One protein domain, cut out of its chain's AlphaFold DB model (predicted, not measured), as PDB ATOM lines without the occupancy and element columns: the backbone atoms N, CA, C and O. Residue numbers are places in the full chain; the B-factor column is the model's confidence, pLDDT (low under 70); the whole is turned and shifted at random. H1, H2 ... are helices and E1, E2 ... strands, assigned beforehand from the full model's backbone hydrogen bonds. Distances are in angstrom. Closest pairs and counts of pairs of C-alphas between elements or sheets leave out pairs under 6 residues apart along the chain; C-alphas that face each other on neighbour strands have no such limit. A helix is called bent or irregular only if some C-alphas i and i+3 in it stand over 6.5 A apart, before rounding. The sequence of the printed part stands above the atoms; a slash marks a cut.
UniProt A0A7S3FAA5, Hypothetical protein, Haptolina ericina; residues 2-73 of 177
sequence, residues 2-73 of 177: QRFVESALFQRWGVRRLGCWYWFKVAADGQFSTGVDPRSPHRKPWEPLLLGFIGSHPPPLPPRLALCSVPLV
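This is residues 2 to 73 of the 177 residues of the protein "Hypothetical protein" of Haptolina ericina (UniProt A0A7S3FAA5). A long, narrow hairpin of E1 and E2 forms a ribbon, with short E3 beside one end of E1, helix H1 packed near the other end, and a long loop, residues 26 to 45, closing the hairpin at the E3 end. Of 72 printed residues, 33 are in named elements, under half, in the order H1, E1, E2, E3; the class is mixed, helices and strands. The mixed sheet runs E2 E1 E3. The whole is loose, radius of gyration of the C-alphas 15.0 A, spanning 43 by 25 by 23 A.

E1, residues 16 to 25, is 27.4 A long from C-alpha 16 at (8.047, -3.916, 20.740). E2, residues 46 to 53, is 22.7 A; E3, residues 66 to 69, is 10.1 A, ending at (1.404, -30.499, 24.219). H1, residues 2 to 12, is 14.7 A and only just irregular: C-alphas 7 and 10 are 6.55 A apart.

E1 and E2 are antiparallel at 158 degrees, with N 21 and O 49 2.8 A apart, within hydrogen-bond range. E1 and E3 are parallel at 36 degrees, with N 24 and O 67 at 2.7 A. H1 is on the sheet, height 9.4 A; its closest C-alphas to E1 are Phe 10 and Arg 16, 6.8 A. In H1, 5 of 7 O i to N i+4 pairs are within range.

The printed part has no cut. The links E1 to E2 and E2 to E3 are long. Residues 33 to 38 and 73 have pLDDT under 70.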
ATOM      1  N   GLN A   2      14.869 -14.749  29.460       87.50
ATOM      2  CA  GLN A   2      13.796 -13.803  29.071       87.50
ATOM      3  C   GLN A   2      14.171 -12.323  29.255       87.50
ATOM      4  O   GLN A   2      14.076 -11.548  28.313       87.50
ATOM      5  N   ARG A   3      14.696 -11.959  30.438       90.69
ATOM      6  CA  ARG A   3      15.149 -10.589  30.728       90.69
ATOM      7  C   ARG A   3      16.147 -10.072  29.692       90.69
ATOM      8  O   ARG A   3      16.000  -8.951  29.248       90.69
ATOM      9  N   PHE A   4      17.117 -10.891  29.285       93.88
ATOM     10  CA  PHE A   4      18.109 -10.511  28.275       93.88
ATOM     11  C   PHE A   4      17.473 -10.303  26.894       93.88
ATOM     12  O   PHE A   4      17.809  -9.346  26.204       93.88
ATOM     13  N   VAL A   5      16.532 -11.165  26.494       94.31
ATOM     14  CA  VAL A   5      15.812 -10.994  25.222       94.31
ATOM     15  C   VAL A   5      15.061  -9.663  25.215       94.31
ATOM     16  O   VAL A   5      15.195  -8.899  24.268       94.31
ATOM     17  N   GLU A   6      14.332  -9.352  26.285       93.38
ATOM     18  CA  GLU A   6      13.542  -8.122  26.375       93.38
ATOM     19  C   GLU A   6      14.423  -6.869  26.511       93.38
ATOM     20  O   GLU A   6      14.232  -5.898  25.782       93.38
ATOM     21  N   SER A   7      15.406  -6.889  27.415       93.88
ATOM     22  CA  SER A   7      16.204  -5.706  27.759       93.88
ATOM     23  C   SER A   7      17.397  -5.461  26.840       93.88
ATOM     24  O   SER A   7      18.011  -4.407  26.932       93.88
ATOM     25  N   ALA A   8      17.797  -6.432  26.019       95.50
ATOM     26  CA  ALA A   8      18.937  -6.279  25.120       95.50
ATOM     27  C   ALA A   8      18.537  -6.509  23.666       95.50
ATOM     28  O   ALA A   8      18.684  -5.600  22.852       95.50
ATOM     29  N   LEU A   9      18.024  -7.695  23.323       96.00
ATOM     30  CA  LEU A   9      17.752  -8.030  21.920       96.00
ATOM     31  C   LEU A   9      16.599  -7.203  21.355       96.00
ATOM     32  O   LEU A   9      16.779  -6.516  20.355       96.00
ATOM     33  N   PHE A  10      15.442  -7.208  22.018       96.75
ATOM     34  CA  PHE A  10      14.273  -6.470  21.547       96.75
ATOM     35  C   PHE A  10      14.555  -4.970  21.462       96.75
ATOM     36  O   PHE A  10      14.250  -4.352  20.444       96.75
ATOM     37  N   GLN A  11      15.222  -4.413  22.478       94.75
ATOM     38  CA  GLN A  11      15.639  -3.013  22.474       94.75
ATOM     39  C   GLN A  11      16.554  -2.688  21.280       94.75
ATOM     40  O   GLN A  11      16.313  -1.707  20.580       94.75
ATOM     41  N   ARG A  12      17.582  -3.506  21.016       96.94
ATOM     42  CA  ARG A  12      18.532  -3.271  19.911       96.94
ATOM     43  C   ARG A  12      17.920  -3.486  18.529       96.94
ATOM     44  O   ARG A  12      18.382  -2.878  17.572       96.94
ATOM     45  N   TRP A  13      16.909  -4.340  18.413       96.12
ATOM     46  CA  TRP A  13      16.245  -4.651  17.143       96.12
ATOM     47  C   TRP A  13      15.016  -3.779  16.859       96.12
ATOM     48  O   TRP A  13      14.351  -3.985  15.848       96.12
ATOM     49  N   GLY A  14      14.681  -2.828  17.738       96.56
ATOM     50  CA  GLY A  14      13.477  -2.004  17.587       96.56
ATOM     51  C   GLY A  14      12.177  -2.810  17.706       96.56
ATOM     52  O   GLY A  14      11.148  -2.430  17.148       96.56
ATOM     53  N   VAL A  15      12.220  -3.941  18.410       97.56
ATOM     54  CA  VAL A  15      11.081  -4.838  18.608       97.56
ATOM     55  C   VAL A  15      10.285  -4.379  19.825       97.56
ATOM     56  O   VAL A  15      10.796  -4.334  20.945       97.56
ATOM     57  N   ARG A  16       8.991  -4.115  19.636       95.62
ATOM     58  CA  ARG A  16       8.047  -3.916  20.740       95.62
ATOM     59  C   ARG A  16       7.542  -5.267  21.236       95.62
ATOM     60  O   ARG A  16       7.049  -6.071  20.449       95.62
ATOM     61  N   ARG A  17       7.587  -5.498  22.547       96.44
ATOM     62  CA  ARG A  17       6.985  -6.684  23.173       96.44
ATOM     63  C   ARG A  17       5.459  -6.632  23.072       96.44
ATOM     64  O   ARG A  17       4.852  -5.666  23.526       96.44
ATOM     65  N   LEU A  18       4.855  -7.684  22.523       96.81
ATOM     66  CA  LEU A  18       3.399  -7.871  22.500       96.81
ATOM     67  C   LEU A  18       2.900  -8.699  23.687       96.81
ATOM     68  O   LEU A  18       1.811  -8.459  24.196       96.81
ATOM     69  N   GLY A  19       3.690  -9.672  24.146       96.44
ATOM     70  CA  GLY A  19       3.256 -10.577  25.202       96.44
ATOM     71  C   GLY A  19       4.243 -11.695  25.503       96.44
ATOM     72  O   GLY A  19       5.348 -11.747  24.959       96.44
ATOM     73  N   CYS A  20       3.821 -12.596  26.385       97.00
ATOM     74  CA  CYS A  20       4.529 -13.827  26.708       97.00
ATOM     75  C   CYS A  20       3.520 -14.970  26.786       97.00
ATOM     76  O   CYS A  20       2.619 -14.962  27.629       97.00
ATOM     77  N   TRP A  21       3.691 -15.954  25.915       96.94
ATOM     78  CA  TRP A  21       2.973 -17.219  25.970       96.94
ATOM     79  C   TRP A  21       3.794 -18.253  26.741       96.94
ATOM     80  O   TRP A  21       4.988 -18.063  26.983       96.94
ATOM     81  N   TYR A  22       3.152 -19.337  27.158       94.19
ATOM     82  CA  TYR A  22       3.770 -20.388  27.958       94.19
ATOM     83  C   TYR A  22       3.433 -21.739  27.353       94.19
ATOM     84  O   TYR A  22       2.265 -22.104  27.257       94.19
ATOM     85  N   TRP A  23       4.458 -22.478  26.948       92.94
ATOM     86  CA  TRP A  23       4.303 -23.837  26.461       92.94
ATOM     87  C   TRP A  23       4.522 -24.829  27.596       92.94
ATOM     88  O   TRP A  23       5.655 -25.048  28.016       92.94
ATOM     89  N   PHE A  24       3.437 -25.416  28.078       90.69
ATOM     90  CA  PHE A  24       3.405 -26.476  29.069       90.69
ATOM     91  C   PHE A  24       3.614 -27.841  28.416       90.69
ATOM     92  O   PHE A  24       2.956 -28.199  27.434       90.69
ATOM     93  N   LYS A  25       4.518 -28.616  29.008       87.06
ATOM     94  CA  LYS A  25       4.791 -29.993  28.605       87.06
ATOM     95  C   LYS A  25       3.977 -30.929  29.482       87.06
ATOM     96  O   LYS A  25       4.145 -30.937  30.704       87.06
ATOM     97  N   VAL A  26       3.108 -31.704  28.850       87.06
ATOM     98  CA  VAL A  26       2.214 -32.645  29.533       87.06
ATOM     99  C   VAL A  26       2.464 -34.071  29.054       87.06
ATOM    100  O   VAL A  26       3.003 -34.282  27.974       87.06
ATOM    101  N   ALA A  27       2.126 -35.062  29.863       85.62
ATOM    102  CA  ALA A  27       2.033 -36.451  29.451       85.62
ATOM    103  C   ALA A  27       0.728 -36.686  28.665       85.62
ATOM    104  O   ALA A  27      -0.119 -35.798  28.550       85.62
ATOM    105  N   ALA A  28       0.578 -37.881  28.085       86.62
ATOM    106  CA  ALA A  28      -0.588 -38.242  27.271       86.62
ATOM    107  C   ALA A  28      -1.917 -38.202  28.051       86.62
ATOM    108  O   ALA A  28      -2.971 -37.994  27.461       86.62
ATOM    109  N   ASP A  29      -1.857 -38.352  29.373       87.75
ATOM    110  CA  ASP A  29      -2.983 -38.221  30.305       87.75
ATOM    111  C   ASP A  29      -3.263 -36.761  30.726       87.75
ATOM    112  O   ASP A  29      -4.117 -36.504  31.575       87.75
ATOM    113  N   GLY A  30      -2.539 -35.795  30.153       84.88
ATOM    114  CA  GLY A  30      -2.676 -34.370  30.443       84.88
ATOM    115  C   GLY A  30      -1.992 -33.913  31.733       84.88
ATOM    116  O   GLY A  30      -2.009 -32.716  32.026       84.88
ATOM    117  N   GLN A  31      -1.362 -34.815  32.490       84.31
ATOM    118  CA  GLN A  31      -0.605 -34.445  33.686       84.31
ATOM    119  C   GLN A  31       0.719 -33.785  33.302       84.31
ATOM    120  O   GLN A  31       1.271 -34.044  32.237       84.31
ATOM    121  N   PHE A  32       1.283 -32.936  34.163       80.06
ATOM    122  CA  PHE A  32       2.652 -32.469  33.930       80.06
ATOM    123  C   PHE A  32       3.613 -33.656  33.907       80.06
ATOM    124  O   PHE A  32       3.448 -34.602  34.679       80.06
ATOM    125  N   SER A  33       4.627 -33.595  33.038       69.94
ATOM    126  CA  SER A  33       5.665 -34.628  32.976       69.94
ATOM    127  C   SER A  33       6.188 -34.930  34.385       69.94
ATOM    128  O   SER A  33       6.623 -34.014  35.094       69.94
ATOM    129  N   THR A  34       6.099 -36.195  34.789       58.72
ATOM    130  CA  THR A  34       6.386 -36.665  36.148       58.72
ATOM    131  C   THR A  34       7.767 -36.192  36.621       58.72
ATOM    132  O   THR A  34       8.748 -36.225  35.879       58.72
ATOM    133  N   GLY A  35       7.851 -35.697  37.861       63.34
ATOM    134  CA  GLY A  35       9.114 -35.246  38.470       63.34
ATOM    135  C   GLY A  35       9.454 -33.755  38.320       63.34
ATOM    136  O   GLY A  35      10.528 -33.336  38.751       63.34
ATOM    137  N   VAL A  36       8.561 -32.931  37.762       67.62
ATOM    138  CA  VAL A  36       8.727 -31.468  37.742       67.62
ATOM    139  C   VAL A  36       7.723 -30.811  38.692       67.62
ATOM    140  O   VAL A  36       6.549 -30.689  38.361       67.62
ATOM    141  N   ASP A  37       8.179 -30.366  39.869       69.75
ATOM    142  CA  ASP A  37       7.352 -29.557  40.781       69.75
ATOM    143  C   ASP A  37       7.065 -28.187  40.128       69.75
ATOM    144  O   ASP A  37       8.010 -27.430  39.881       69.75
ATOM    145  N   PRO A  38       5.797 -27.804  39.874       68.75
ATOM    146  CA  PRO A  38       5.449 -26.484  39.335       68.75
ATOM    147  C   PRO A  38       5.976 -25.313  40.184       68.75
ATOM    148  O   PRO A  38       6.231 -24.211  39.675       68.75
ATOM    149  N   ARG A  39       6.188 -25.550  41.483       73.88
ATOM    150  CA  ARG A  39       6.754 -24.585  42.434       73.88
ATOM    151  C   ARG A  39       8.279 -24.568  42.424       73.88
ATOM    152  O   ARG A  39       8.852 -23.614  42.942       73.88
ATOM    153  N   SER A  40       8.943 -25.529  41.775       76.19
ATOM    154  CA  SER A  40      10.405 -25.561  41.672       76.19
ATOM    155  C   SER A  40      10.934 -24.242  41.099       76.19
ATOM    156  O   SER A  40      10.465 -23.804  40.044       76.19
ATOM    157  N   PRO A  41      11.898 -23.576  41.748       71.75
ATOM    158  CA  PRO A  41      12.459 -22.327  41.240       71.75
ATOM    159  C   PRO A  41      13.341 -22.536  39.999       71.75
ATOM    160  O   PRO A  41      13.524 -21.603  39.221       71.75
ATOM    161  N   HIS A  42      13.858 -23.752  39.786       72.31
ATOM    162  CA  HIS A  42      14.869 -24.033  38.760       72.31
ATOM    163  C   HIS A  42      14.357 -24.872  37.588       72.31
ATOM    164  O   HIS A  42      14.882 -24.752  36.482       72.31
ATOM    165  N   ARG A  43      13.336 -25.714  37.798       74.62
ATOM    166  CA  ARG A  43      12.752 -26.556  36.745       74.62
ATOM    167  C   ARG A  43      11.270 -26.263  36.626       74.62
ATOM    168  O   ARG A  43      10.473 -26.739  37.420       74.62
ATOM    169  N   LYS A  44      10.903 -25.462  35.630       81.81
ATOM    170  CA  LYS A  44       9.497 -25.221  35.312       81.81
ATOM    171  C   LYS A  44       9.012 -26.246  34.283       81.81
ATOM    172  O   LYS A  44       9.758 -26.524  33.344       81.81
ATOM    173  N   PRO A  45       7.775 -26.767  34.400       84.50
ATOM    174  CA  PRO A  45       7.183 -27.651  33.394       84.50
ATOM    175  C   PRO A  45       6.717 -26.890  32.138       84.50
ATOM    176  O   PRO A  45       5.955 -27.420  31.333       84.50
ATOM    177  N   TRP A  46       7.165 -25.641  31.964       88.25
ATOM    178  CA  TRP A  46       6.848 -24.809  30.816       88.25
ATOM    179  C   TRP A  46       8.057 -24.053  30.271       88.25
ATOM    180  O   TRP A  46       8.977 -23.686  31.007       88.25
ATOM    181  N   GLU A  47       8.005 -23.754  28.977       90.19
ATOM    182  CA  GLU A  47       8.929 -22.854  28.293       90.19
ATOM    183  C   GLU A  47       8.214 -21.536  27.932       90.19
ATOM    184  O   GLU A  47       7.116 -21.564  27.374       90.19
ATOM    185  N   PRO A  48       8.798 -20.368  28.245       93.12
ATOM    186  CA  PRO A  48       8.252 -19.076  27.840       93.12
ATOM    187  C   PRO A  48       8.474 -18.820  26.341       93.12
ATOM    188  O   PRO A  48       9.579 -19.010  25.830       93.12
ATOM    189  N   LEU A  49       7.452 -18.307  25.661       94.88
ATOM    190  CA  LEU A  49       7.505 -17.848  24.274       94.88
ATOM    191  C   LEU A  49       7.236 -16.340  24.247       94.88
ATOM    192  O   LEU A  49       6.104 -15.887  24.422       94.88
ATOM    193  N   LEU A  50       8.293 -15.550  24.070       96.12
ATOM    194  CA  LEU A  50       8.186 -14.095  23.995       96.12
ATOM    195  C   LEU A  50       7.714 -13.669  22.606       96.12
ATOM    196  O   LEU A  50       8.299 -14.072  21.604       96.12
ATOM    197  N   LEU A  51       6.693 -12.813  22.559       96.56
ATOM    198  CA  LEU A  51       6.184 -12.248  21.315       96.56
ATOM    199  C   LEU A  51       6.660 -10.810  21.151       96.56
ATOM    200  O   LEU A  51       6.452  -9.966  22.028       96.56
ATOM    201  N   GLY A  52       7.272 -10.539  20.003       96.56
ATOM    202  CA  GLY A  52       7.753  -9.226  19.604       96.56
ATOM    203  C   GLY A  52       7.171  -8.801  18.258       96.56
ATOM    204  O   GLY A  52       6.809  -9.646  17.444       96.56
ATOM    205  N   PHE A  53       7.079  -7.495  18.025       96.44
ATOM    206  CA  PHE A  53       6.569  -6.921  16.784       96.44
ATOM    207  C   PHE A  53       7.340  -5.667  16.374       96.44
ATOM    208  O   PHE A  53       7.654  -4.823  17.215       96.44
ATOM    209  N   ILE A  54       7.590  -5.534  15.072       94.94
ATOM    210  CA  ILE A  54       8.178  -4.351  14.435       94.94
ATOM    211  C   ILE A  54       7.132  -3.780  13.473       94.94
ATOM    212  O   ILE A  54       6.604  -4.509  12.638       94.94
ATOM    213  N   GLY A  55       6.842  -2.483  13.588       91.56
ATOM    214  CA  GLY A  55       5.874  -1.777  12.744       91.56
ATOM    215  C   GLY A  55       4.803  -1.028  13.539       91.56
ATOM    216  O   GLY A  55       4.768  -1.063  14.773       91.56
ATOM    217  N   SER A  56       3.908  -0.351  12.821       92.44
ATOM    218  CA  SER A  56       2.869   0.514  13.400       92.44
ATOM    219  C   SER A  56       1.580  -0.224  13.776       92.44
ATOM    220  O   SER A  56       0.929   0.164  14.744       92.44
ATOM    221  N   HIS A  57       1.229  -1.307  13.073       95.00
ATOM    222  CA  HIS A  57      -0.063  -1.997  13.213       95.00
ATOM    223  C   HIS A  57       0.106  -3.417  13.780       95.00
ATOM    224  O   HIS A  57       0.124  -4.383  13.012       95.00
ATOM    225  N   PRO A  58       0.249  -3.583  15.109       95.75
ATOM    226  CA  PRO A  58       0.416  -4.903  15.709       95.75
ATOM    227  C   PRO A  58      -0.840  -5.760  15.486       95.75
ATOM    228  O   PRO A  58      -1.950  -5.228  15.569       95.75
ATOM    229  N   PRO A  59      -0.700  -7.068  15.210       95.38
ATOM    230  CA  PRO A  59      -1.846  -7.962  15.131       95.38
ATOM    231  C   PRO A  59      -2.515  -8.126  16.506       95.38
ATOM    232  O   PRO A  59      -1.832  -8.030  17.533       95.38
ATOM    233  N   PRO A  60      -3.826  -8.423  16.547       94.56
ATOM    234  CA  PRO A  60      -4.569  -8.627  17.788       94.56
ATOM    235  C   PRO A  60      -4.263 -10.008  18.391       94.56
ATOM    236  O   PRO A  60      -5.088 -10.918  18.361       94.56
ATOM    237  N   LEU A  61      -3.051 -10.184  18.920       95.62
ATOM    238  CA  LEU A  61      -2.652 -11.391  19.643       95.62
ATOM    239  C   LEU A  61      -2.908 -11.224  21.148       95.62
ATOM    240  O   LEU A  61      -2.635 -10.152  21.696       95.62
ATOM    241  N   PRO A  62      -3.372 -12.272  21.853       96.44
ATOM    242  CA  PRO A  62      -3.515 -12.204  23.298       96.44
ATOM    243  C   PRO A  62      -2.136 -12.013  23.956       96.44
ATOM    244  O   PRO A  62      -1.184 -12.724  23.610       96.44
ATOM    245  N   PRO A  63      -1.996 -11.114  24.948       96.69
ATOM    246  CA  PRO A  63      -0.708 -10.857  25.597       96.69
ATOM    247  C   PRO A  63      -0.206 -12.055  26.421       96.69
ATOM    248  O   PRO A  63       0.975 -12.118  26.773       96.69
ATOM    249  N   ARG A  64      -1.096 -13.004  26.746       96.94
ATOM    250  CA  ARG A  64      -0.807 -14.257  27.449       96.94
ATOM    251  C   ARG A  64      -1.634 -15.388  26.847       96.94
ATOM    252  O   ARG A  64      -2.833 -15.232  26.657       96.94
ATOM    253  N   LEU A  65      -0.988 -16.521  26.603       95.88
ATOM    254  CA  LEU A  65      -1.613 -17.749  26.122       95.88
ATOM    255  C   LEU A  65      -0.861 -18.940  26.715       95.88
ATOM    256  O   LEU A  65       0.365 -18.891  26.845       95.88
ATOM    257  N   ALA A  66      -1.589 -19.992  27.075       94.00
ATOM    258  CA  ALA A  66      -1.022 -21.267  27.487       94.00
ATOM    259  C   ALA A  66      -1.197 -22.280  26.352       94.00
ATOM    260  O   ALA A  66      -2.300 -22.462  25.845       94.00
ATOM    261  N   LEU A  67      -0.101 -22.920  25.957       92.75
ATOM    262  CA  LEU A  67      -0.072 -24.001  24.979       92.75
ATOM    263  C   LEU A  67       0.275 -25.278  25.722       92.75
ATOM    264  O   LEU A  67       1.266 -25.292  26.445       92.75
ATOM    265  N   CYS A  68      -0.490 -26.343  25.531       91.00
ATOM    266  CA  CYS A  68      -0.204 -27.635  26.143       91.00
ATOM    267  C   CYS A  68       0.054 -28.651  25.040       91.00
ATOM    268  O   CYS A  68      -0.754 -28.782  24.121       91.00
ATOM    269  N   SER A  69       1.169 -29.372  25.116       89.06
ATOM    270  CA  SER A  69       1.404 -30.499  24.219       89.06
ATOM    271  C   SER A  69       2.218 -31.588  24.897       89.06
ATOM    272  O   SER A  69       3.019 -31.322  25.800       89.06
ATOM    273  N   VAL A  70       2.046 -32.812  24.404       87.31
ATOM    274  CA  VAL A  70       2.964 -33.903  24.716       87.31
ATOM    275  C   VAL A  70       4.304 -33.602  24.042       87.31
ATOM    276  O   VAL A  70       4.314 -33.318  22.839       87.31
ATOM    277  N   PRO A  71       5.428 -33.549  24.780       79.00
ATOM    278  CA  PRO A  71       6.726 -33.302  24.174       79.00
ATOM    279  C   PRO A  71       7.092 -34.476  23.261       79.00
ATOM    280  O   PRO A  71       6.969 -35.637  23.644       79.00
ATOM    281  N   LEU A  72       7.550 -34.158  22.055       70.62
ATOM    282  CA  LEU A  72       8.123 -35.144  21.142       70.62
ATOM    283  C   LEU A  72       9.564 -35.473  21.563       70.62
ATOM    284  O   LEU A  72      10.116 -34.863  22.482       70.62
ATOM    285  N   VAL A  73      10.185 -36.441  20.889       67.50
ATOM    286  CA  VAL A  73      11.592 -36.791  21.126       67.50
ATOM    287  C   VAL A  73      12.475 -35.557  20.862       67.50
ATOM    288  O   VAL A  73      12.265 -34.830  19.892       67.50
TER     289      VAL A  73